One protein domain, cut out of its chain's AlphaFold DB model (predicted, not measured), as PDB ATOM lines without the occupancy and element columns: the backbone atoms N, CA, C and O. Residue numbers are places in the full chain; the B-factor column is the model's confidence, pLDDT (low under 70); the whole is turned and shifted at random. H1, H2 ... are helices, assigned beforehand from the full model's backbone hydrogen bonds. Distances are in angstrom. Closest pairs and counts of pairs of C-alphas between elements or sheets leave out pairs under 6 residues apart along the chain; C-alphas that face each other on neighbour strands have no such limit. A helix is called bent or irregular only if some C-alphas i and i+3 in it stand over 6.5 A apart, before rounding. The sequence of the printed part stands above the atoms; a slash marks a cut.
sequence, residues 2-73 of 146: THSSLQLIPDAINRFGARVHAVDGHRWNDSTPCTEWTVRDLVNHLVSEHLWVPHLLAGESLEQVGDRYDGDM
ATOM      1  N   THR A   2      79.819  78.934  74.510       54.28
ATOM      2  CA  THR A   2      81.183  78.620  74.073       54.28
ATOM      3  C   THR A   2      82.137  79.177  75.122       54.28
ATOM      4  O   THR A   2      82.229  80.392  75.270       54.28
ATOM      5  N   HIS A   3      82.787  78.309  75.893       57.84
ATOM      6  CA  HIS A   3      83.828  78.743  76.822       57.84
ATOM      7  C   HIS A   3      85.121  78.944  76.031       57.84
ATOM      8  O   HIS A   3      85.536  78.052  75.290       57.84
ATOM      9  N   SER A   4      85.734  80.119  76.155       74.00
ATOM     10  CA  SER A   4      87.046  80.385  75.557       74.00
ATOM     11  C   SER A   4      88.142  79.650  76.335       74.00
ATOM     12  O   SER A   4      88.035  79.500  77.554       74.00
ATOM     13  N   SER A   5      89.229  79.253  75.670       63.44
ATOM     14  CA  SER A   5      90.439  78.746  76.338       63.44
ATOM     15  C   SER A   5      90.972  79.737  77.380       63.44
ATOM     16  O   SER A   5      91.402  79.322  78.451       63.44
ATOM     17  N   LEU A   6      90.822  81.043  77.124       64.75
ATOM     18  CA  LEU A   6      91.161  82.122  78.060       64.75
ATOM     19  C   LEU A   6      90.343  82.092  79.363       64.75
ATOM     20  O   LEU A   6      90.771  82.669  80.355       64.75
ATOM     21  N   GLN A   7      89.177  81.439  79.372       62.16
ATOM     22  CA  GLN A   7      88.352  81.255  80.572       62.16
ATOM     23  C   GLN A   7      88.559  79.873  81.201       62.16
ATOM     24  O   GLN A   7      88.592  79.746  82.420       62.16
ATOM     25  N   LEU A   8      88.721  78.835  80.378       68.19
ATOM     26  CA  LEU A   8      88.843  77.458  80.857       68.19
ATOM     27  C   LEU A   8      90.177  77.179  81.549       68.19
ATOM     28  O   LEU A   8      90.199  76.413  82.508       68.19
ATOM     29  N   ILE A   9      91.274  77.781  81.078       65.88
ATOM     30  CA  ILE A   9      92.610  77.526  81.628       65.88
ATOM     31  C   ILE A   9      92.725  78.041  83.076       65.88
ATOM     32  O   ILE A   9      93.064  77.235  83.943       65.88
ATOM     33  N   PRO A  10      92.369  79.303  83.400       68.81
ATOM     34  CA  PRO A  10      92.389  79.774  84.789       68.81
ATOM     35  C   PRO A  10      91.460  78.973  85.713       68.81
ATOM     36  O   PRO A  10      91.842  78.623  86.828       68.81
ATOM     37  N   ASP A  11      90.259  78.620  85.247       71.50
ATOM     38  CA  ASP A  11      89.312  77.818  86.030       71.50
ATOM     39  C   ASP A  11      89.837  76.405  86.316       71.50
ATOM     40  O   ASP A  11      89.639  75.874  87.414       71.50
ATOM     41  N   ALA A  12      90.501  75.780  85.339       66.94
ATOM     42  CA  ALA A  12      91.123  74.472  85.506       66.94
ATOM     43  C   ALA A  12      92.277  74.525  86.516       66.94
ATOM     44  O   ALA A  12      92.317  73.682  87.415       66.94
ATOM     45  N   ILE A  13      93.136  75.548  86.434       71.12
ATOM     46  CA  ILE A  13      94.239  75.783  87.378       71.12
ATOM     47  C   ILE A  13      93.697  75.951  88.802       71.12
ATOM     48  O   ILE A  13      94.145  75.258  89.713       71.12
ATOM     49  N   ASN A  14      92.665  76.776  88.993       74.69
ATOM     50  CA  ASN A  14      92.061  76.992  90.310       74.69
ATOM     51  C   ASN A  14      91.461  75.704  90.896       74.69
ATOM     52  O   ASN A  14      91.648  75.390  92.073       74.69
ATOM     53  N   ARG A  15      90.754  74.911  90.079       72.19
ATOM     54  CA  ARG A  15      90.196  73.618  90.516       72.19
ATOM     55  C   ARG A  15      91.286  72.601  90.839       72.19
ATOM     56  O   ARG A  15      91.092  71.783  91.736       72.19
ATOM     57  N   PHE A  16      92.390  72.623  90.101       73.88
ATOM     58  CA  PHE A  16      93.550  71.783  90.366       73.88
ATOM     59  C   PHE A  16      94.223  72.180  91.685       73.88
ATOM     60  O   PHE A  16      94.367  71.326  92.560       73.88
ATOM     61  N   GLY A  17      94.514  73.470  91.883       70.75
ATOM     62  CA  GLY A  17      95.083  74.005  93.123       70.75
ATOM     63  C   GLY A  17      94.233  73.671  94.349       70.75
ATOM     64  O   GLY A  17      94.742  73.135  95.332       70.75
ATOM     65  N   ALA A  18      92.910  73.849  94.266       70.69
ATOM     66  CA  ALA A  18      91.995  73.487  95.350       70.69
ATOM     67  C   ALA A  18      92.052  71.991  95.718       70.69
ATOM     68  O   ALA A  18      91.951  71.636  96.892       70.69
ATOM     69  N   ARG A  19      92.229  71.097  94.734       75.44
ATOM     70  CA  ARG A  19      92.380  69.652  94.983       75.44
ATOM     71  C   ARG A  19      93.728  69.325  95.610       75.44
ATOM     72  O   ARG A  19      93.757  68.517  96.527       75.44
ATOM     73  N   VAL A  20      94.803  69.962  95.148       74.69
ATOM     74  CA  VAL A  20      96.155  69.823  95.710       74.69
ATOM     75  C   VAL A  20      96.188  70.270  97.173       74.69
ATOM     76  O   VAL A  20      96.695  69.537  98.017       74.69
ATOM     77  N   HIS A  21      95.572  71.408  97.505       74.12
ATOM     78  CA  HIS A  21      95.477  71.897  98.885       74.12
ATOM     79  C   HIS A  21      94.649  70.996  99.809       74.12
ATOM     80  O   HIS A  21      94.862  71.006 101.019       74.12
ATOM     81  N   ALA A  22      93.725  70.207  99.257       75.50
ATOM     82  CA  ALA A  22      92.925  69.252 100.017       75.50
ATOM     83  C   ALA A  22      93.642  67.909 100.267       75.50
ATOM     84  O   ALA A  22      93.078  67.043 100.939       75.50
ATOM     85  N   VAL A  23      94.850  67.696  99.725       73.12
ATOM     86  CA  VAL A  23      95.630  66.475  99.972       73.12
ATOM     87  C   VAL A  23      96.326  66.574 101.327       73.12
ATOM     88  O   VAL A  23      97.231  67.385 101.524       73.12
ATOM     89  N   ASP A  24      95.948  65.694 102.253       73.81
ATOM     90  CA  ASP A  24      96.648  65.558 103.529       73.81
ATOM     91  C   ASP A  24      98.120  65.175 103.317       73.81
ATOM     92  O   ASP A  24      98.441  64.296 102.516       73.81
ATOM     93  N   GLY A  25      99.025  65.759 104.109       71.12
ATOM     94  CA  GLY A  25     100.476  65.584 103.951       71.12
ATOM     95  C   GLY A  25     100.977  64.128 103.936       71.12
ATOM     96  O   GLY A  25     101.988  63.835 103.308       71.12
ATOM     97  N   HIS A  26     100.267  63.196 104.581       77.44
ATOM     98  CA  HIS A  26     100.637  61.776 104.606       77.44
ATOM     99  C   HIS A  26     100.209  60.999 103.349       77.44
ATOM    100  O   HIS A  26     100.720  59.909 103.113       77.44
ATOM    101  N   ARG A  27      99.296  61.554 102.543       78.56
ATOM    102  CA  ARG A  27      98.651  60.872 101.408       78.56
ATOM    103  C   ARG A  27      99.342  61.093 100.072       78.56
ATOM    104  O   ARG A  27      98.955  60.505  99.069       78.56
ATOM    105  N   TRP A  28     100.385  61.917 100.042       78.00
ATOM    106  CA  TRP A  28     101.161  62.185  98.831       78.00
ATOM    107  C   TRP A  28     101.787  60.924  98.217       78.00
ATOM    108  O   TRP A  28     101.969  60.872  97.005       78.00
ATOM    109  N   ASN A  29     102.045  59.898  99.035       84.44
ATOM    110  CA  ASN A  29     102.599  58.612  98.600       84.44
ATOM    111  C   ASN A  29     101.530  57.524  98.378       84.44
ATOM    112  O   ASN A  29     101.888  56.395  98.046       84.44
ATOM    113  N   ASP A  30     100.240  57.829  98.569       82.19
ATOM    114  CA  ASP A  30      99.161  56.876  98.296       82.19
ATOM    115  C   ASP A  30      99.100  56.582  96.789       82.19
ATOM    116  O   ASP A  30      99.267  57.486  95.965       82.19
ATOM    117  N   SER A  31      98.812  55.333  96.414       75.19
ATOM    118  CA  SER A  31      98.572  54.970  95.014       75.19
ATOM    119  C   SER A  31      97.298  55.623  94.479       75.19
ATOM    120  O   SER A  31      96.265  55.675  95.153       75.19
ATOM    121  N   THR A  32      97.342  56.064  93.225       73.50
ATOM    122  CA  THR A  32      96.144  56.465  92.481       73.50
ATOM    123  C   THR A  32      95.447  55.233  91.876       73.50
ATOM    124  O   THR A  32      96.013  54.137  91.883       73.50
ATOM    125  N   PRO A  33      94.230  55.364  91.307       73.31
ATOM    126  CA  PRO A  33      93.623  54.289  90.516       73.31
ATOM    127  C   PRO A  33      94.499  53.811  89.343       73.31
ATOM    128  O   PRO A  33      94.377  52.661  88.929       73.31
ATOM    129  N   CYS A  34      95.395  54.665  88.833       49.09
ATOM    130  CA  CYS A  34      96.535  54.233  88.031       49.09
ATOM    131  C   CYS A  34      97.633  53.776  89.003       49.09
ATOM    132  O   CYS A  34      98.394  54.592  89.523       49.09
ATOM    133  N   THR A  35      97.668  52.482  89.322       58.81
ATOM    134  CA  THR A  35      98.431  51.962  90.475       58.81
ATOM    135  C   THR A  35      99.945  52.126  90.362       58.81
ATOM    136  O   THR A  35     100.644  51.969  91.358       58.81
ATOM    137  N   GLU A  36     100.454  52.443  89.172       70.81
ATOM    138  CA  GLU A  36     101.866  52.764  88.941       70.81
ATOM    139  C   GLU A  36     102.255  54.151  89.469       70.81
ATOM    140  O   GLU A  36     103.442  54.436  89.594       70.81
ATOM    141  N   TRP A  37     101.284  55.021  89.759       64.38
ATOM    142  CA  TRP A  37     101.520  56.407  90.161       64.38
ATOM    143  C   TRP A  37     101.035  56.663  91.584       64.38
ATOM    144  O   TRP A  37      99.922  56.277  91.962       64.38
ATOM    145  N   THR A  38     101.845  57.384  92.355       82.12
ATOM    146  CA  THR A  38     101.407  58.017  93.602       82.12
ATOM    147  C   THR A  38     100.629  59.306  93.325       82.12
ATOM    148  O   THR A  38     100.658  59.852  92.217       82.12
ATOM    149  N   VAL A  39      99.943  59.841  94.339       78.50
ATOM    150  CA  VAL A  39      99.326  61.179  94.261       78.50
ATOM    151  C   VAL A  39     100.365  62.239  93.871       78.50
ATOM    152  O   VAL A  39     100.069  63.115  93.056       78.50
ATOM    153  N   ARG A  40     101.593  62.143  94.394       82.62
ATOM    154  CA  ARG A  40     102.701  63.040  94.046       82.62
ATOM    155  C   ARG A  40     103.102  62.933  92.580       82.62
ATOM    156  O   ARG A  40     103.277  63.969  91.947       82.62
ATOM    157  N   ASP A  41     103.211  61.720  92.044       79.00
ATOM    158  CA  ASP A  41     103.581  61.504  90.638       79.00
ATOM    159  C   ASP A  41     102.531  62.097  89.693       79.00
ATOM    160  O   ASP A  41     102.871  62.799  88.741       79.00
ATOM    161  N   LEU A  42     101.247  61.903  90.012       75.44
ATOM    162  CA  LEU A  42     100.142  62.470  89.242       75.44
ATOM    163  C   LEU A  42     100.140  64.005  89.275       75.44
ATOM    164  O   LEU A  42      99.969  64.647  88.240       75.44
ATOM    165  N   VAL A  43     100.338  64.611  90.447       82.94
ATOM    166  CA  VAL A  43     100.400  66.076  90.572       82.94
ATOM    167  C   VAL A  43     101.631  66.629  89.856       82.94
ATOM    168  O   VAL A  43     101.519  67.641  89.171       82.94
ATOM    169  N   ASN A  44     102.778  65.953  89.948       81.50
ATOM    170  CA  ASN A  44     103.988  66.337  89.231       81.50
ATOM    171  C   ASN A  44     103.793  66.322  87.708       81.50
ATOM    172  O   ASN A  44     104.161  67.280  87.030       81.50
ATOM    173  N   HIS A  45     103.160  65.270  87.185       78.12
ATOM    174  CA  HIS A  45     102.819  65.159  85.770       78.12
ATOM    175  C   HIS A  45     101.913  66.309  85.316       78.12
ATOM    176  O   HIS A  45     102.243  67.007  84.361       78.12
ATOM    177  N   LEU A  46     100.829  66.578  86.049       77.12
ATOM    178  CA  LEU A  46      99.900  67.656  85.708       77.12
ATOM    179  C   LEU A  46     100.545  69.045  85.803       77.12
ATOM    180  O   LEU A  46     100.214  69.927  85.016       77.12
ATOM    181  N   VAL A  47     101.464  69.269  86.747       80.62
ATOM    182  CA  VAL A  47     102.234  70.522  86.812       80.62
ATOM    183  C   VAL A  47     103.132  70.666  85.586       80.62
ATOM    184  O   VAL A  47     103.146  71.737  84.987       80.62
ATOM    185  N   SER A  48     103.820  69.597  85.172       74.81
ATOM    186  CA  SER A  48     104.604  69.597  83.931       74.81
ATOM    187  C   SER A  48     103.721  69.950  82.724       74.81
ATOM    188  O   SER A  48     104.036  70.887  81.994       74.81
ATOM    189  N   GLU A  49     102.547  69.325  82.574       70.62
ATOM    190  CA  GLU A  49     101.606  69.643  81.487       70.62
ATOM    191  C   GLU A  49     101.130  71.106  81.503       70.62
ATOM    192  O   GLU A  49     101.038  71.735  80.449       70.62
ATOM    193  N   HIS A  50     100.875  71.693  82.679       74.06
ATOM    194  CA  HIS A  50     100.521  73.114  82.778       74.06
ATOM    195  C   HIS A  50     101.672  74.036  82.354       74.06
ATOM    196  O   HIS A  50     101.425  75.050  81.700       74.06
ATOM    197  N   LEU A  51     102.922  73.685  82.676       77.38
ATOM    198  CA  LEU A  51     104.105  74.442  82.253       77.38
ATOM    199  C   LEU A  51     104.324  74.382  80.729       77.38
ATOM    200  O   LEU A  51     104.899  75.308  80.160       77.38
ATOM    201  N   TRP A  52     103.802  73.356  80.050       71.88
ATOM    202  CA  TRP A  52     103.799  73.248  78.585       71.88
ATOM    203  C   TRP A  52     102.767  74.153  77.889       71.88
ATOM    204  O   TRP A  52     102.964  74.527  76.730       71.88
ATOM    205  N   VAL A  53     101.674  74.538  78.562       72.88
ATOM    206  CA  VAL A  53     100.556  75.282  77.944       72.88
ATOM    207  C   VAL A  53     100.982  76.614  77.303       72.88
ATOM    208  O   VAL A  53     100.571  76.857  76.167       72.88
ATOM    209  N   PRO A  54     101.808  77.476  77.932       71.44
ATOM    210  CA  PRO A  54     102.259  78.716  77.298       71.44
ATOM    211  C   PRO A  54     103.025  78.481  75.991       71.44
ATOM    212  O   PRO A  54     102.791  79.199  75.022       71.44
ATOM    213  N   HIS A  55     103.873  77.450  75.935       75.69
ATOM    214  CA  HIS A  55     104.645  77.095  74.741       75.69
ATOM    215  C   HIS A  55     103.740  76.600  73.610       75.69
ATOM    216  O   HIS A  55     103.867  77.039  72.466       75.69
ATOM    217  N   LEU A  56     102.759  75.754  73.944       69.81
ATOM    218  CA  LEU A  56     101.745  75.299  72.993       69.81
ATOM    219  C   LEU A  56     100.952  76.480  72.413       69.81
ATOM    220  O   LEU A  56     100.735  76.551  71.204       69.81
ATOM    221  N   LEU A  57     100.532  77.422  73.262       71.81
ATOM    222  CA  LEU A  57      99.773  78.605  72.843       71.81
ATOM    223  C   LEU A  57     100.625  79.609  72.053       71.81
ATOM    224  O   LEU A  57     100.088  80.316  71.201       71.81
ATOM    225  N   ALA A  58     101.934  79.656  72.306       74.94
ATOM    226  CA  ALA A  58     102.902  80.437  71.539       74.94
ATOM    227  C   ALA A  58     103.290  79.786  70.196       74.94
ATOM    228  O   ALA A  58     103.945  80.430  69.377       74.94
ATOM    229  N   GLY A  59     102.861  78.544  69.937       77.56
ATOM    230  CA  GLY A  59     103.155  77.814  68.700       77.56
ATOM    231  C   GLY A  59     104.563  77.214  68.647       77.56
ATOM    232  O   GLY A  59     105.068  76.954  67.555       77.56
ATOM    233  N   GLU A  60     105.203  77.012  69.798       78.19
ATOM    234  CA  GLU A  60     106.525  76.393  69.887       78.19
ATOM    235  C   GLU A  60     106.461  74.877  69.630       78.19
ATOM    236  O   GLU A  60     105.479  74.203  69.949       78.19
ATOM    237  N   SER A  61     107.521  74.325  69.036       83.19
ATOM    238  CA  SER A  61     107.650  72.897  68.747       83.19
ATOM    239  C   SER A  61     108.181  72.108  69.949       83.19
ATOM    240  O   SER A  61     108.840  72.649  70.836       83.19
ATOM    241  N   LEU A  62     107.969  70.787  69.931       73.81
ATOM    242  CA  LEU A  62     108.532  69.874  70.936       73.81
ATOM    243  C   LEU A  62     110.059  69.996  71.050       73.81
ATOM    244  O   LEU A  62     110.598  69.918  72.147       73.81
ATOM    245  N   GLU A  63     110.753  70.223  69.932       83.31
ATOM    246  CA  GLU A  63     112.210  70.398  69.908       83.31
ATOM    247  C   GLU A  63     112.646  71.708  70.581       83.31
ATOM    248  O   GLU A  63     113.674  71.746  71.250       83.31
ATOM    249  N   GLN A  64     111.855  72.777  70.442       74.31
ATOM    250  CA  GLN A  64     112.153  74.075  71.057       74.31
ATOM    251  C   GLN A  64     111.980  74.049  72.581       74.31
ATOM    252  O   GLN A  64     112.752  74.685  73.305       74.31
ATOM    253  N   VAL A  65     110.982  73.313  73.072       73.94
ATOM    254  CA  VAL A  65     110.724  73.186  74.512       73.94
ATOM    255  C   VAL A  65     111.656  72.156  75.155       73.94
ATOM    256  O   VAL A  65     112.173  72.411  76.247       73.94
ATOM    257  N   GLY A  66     111.927  71.050  74.456       85.50
ATOM    258  CA  GLY A  66     112.849  70.001  74.884       85.50
ATOM    259  C   GLY A  66     112.388  69.263  76.143       85.50
ATOM    260  O   GLY A  66     111.198  69.054  76.360       85.50
ATOM    261  N   ASP A  67     113.352  68.895  76.982       83.44
ATOM    262  CA  ASP A  67     113.205  68.162  78.249       83.44
ATOM    263  C   ASP A  67     113.082  69.092  79.473       83.44
ATOM    264  O   ASP A  67     113.254  68.681  80.621       83.44
ATOM    265  N   ARG A  68     112.769  70.379  79.251       76.00
ATOM    266  CA  ARG A  68     112.774  71.430  80.286       76.00
ATOM    267  C   ARG A  68     111.883  71.123  81.499       76.00
ATOM    268  O   ARG A  68     112.154  71.644  82.581       76.00
ATOM    269  N   TYR A  69     110.838  70.319  81.319       79.38
ATOM    270  CA  TYR A  69     109.874  69.960  82.366       79.38
ATOM    271  C   TYR A  69     109.882  68.465  82.708       79.38
ATOM    272  O   TYR A  69     108.913  67.956  83.282       79.38
ATOM    273  N   ASP A  70     110.973  67.775  82.378       79.56
ATOM    274  CA  ASP A  70     111.215  66.402  82.803       79.56
ATOM    275  C   ASP A  70     111.675  66.370  84.269       79.56
ATOM    276  O   ASP A  70     112.422  67.231  84.742       79.56
ATOM    277  N   GLY A  71     111.248  65.348  85.012       82.38
ATOM    278  CA  GLY A  71     111.630  65.158  86.415       82.38
ATOM    279  C   GLY A  71     110.678  65.810  87.425       82.38
ATOM    280  O   GLY A  71     109.478  65.920  87.184       82.38
ATOM    281  N   ASP A  72     111.196  66.167  88.606       80.75
ATOM    282  CA  ASP A  72     110.395  66.643  89.747       80.75
ATOM    283  C   ASP A  72     110.189  68.167  89.721       80.75
ATOM    284  O   ASP A  72     111.034  68.949  90.165       80.75
ATOM    285  N   MET A  73     109.031  68.586  89.221       77.00
ATOM    286  CA  MET A  73     108.588  69.975  89.161       77.00
ATOM    287  C   MET A  73     108.027  70.467  90.497       77.00
ATOM    288  O   MET A  73     108.129  71.654  90.813       77.00
TER     289      MET A  73
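This is residues 2 to 73 of the 146 residues of the protein "MDMPI_N domain-containing protein" of Streptomyces rapamycinicus (strain ATCC 29253 / DSM 41530 / NRRL 5491 / AYB-994) (UniProt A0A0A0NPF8). Two long helices, H1 and H2, run side by side in opposite ways as a loose pair, with a wide loop, residues 22 to 38, between them at one end. From the far end of H2 the printed part folds back through the small helix H3 into a tail running back along H2, on the side away from H1. The printed part has 72 residues with three named helices, in the order H1, H2, H3, and no named strand; the class is all helix. The whole is loose, with a radius of gyration of the C-alphas of 14.3 A and spans of 39 by 32 by 18 A.

H1, residues 5 to 21, begins at C-alpha 5 (90.439, 78.746, 76.338) and is 24.1 A long. It is neither bent nor irregular, but only just: C-alphas 7 and 10 are 6.0 A apart. H2, residues 39 to 58, begins at C-alpha 39 (99.326, 61.179, 94.261) and is 30.0 A long. It is only just irregular, with C-alphas 51 and 54 6.8 A apart. H3, residues 62 to 65, is 5.3 A long and ends at C-alpha 65 (110.724, 73.186, 74.512).

H1 and H2 are close but not clearly touching; their closest C-alphas, of Val 20 and Val 43, are 7.6 A apart. They run opposite ways at a shallow tilt of 19 degrees. H2 and H3 are close but not clearly touching, the closest C-alphas being those of His 55 and Val 65, 7.2 A apart. H1 and H3 are apart. O i to N i+4 pairs are within hydrogen-bond range in 12 of 13 cases in H1 and 14 of 16 in H2; H3 is too short for such a pair, and its 1 O i to N i+3 pair is not within range.

The two C-alphas farthest apart, of Thr 2 and His 26, are 39.9 A apart. The printed part has no cut. The link from H1 to H2 is long, with 17 residues, and that from H2 to H3 is tight, with 3. The mean pLDDT of the printed part is 74.0; 13 residues are under 70, among them 5 to 10 and 34 to 35.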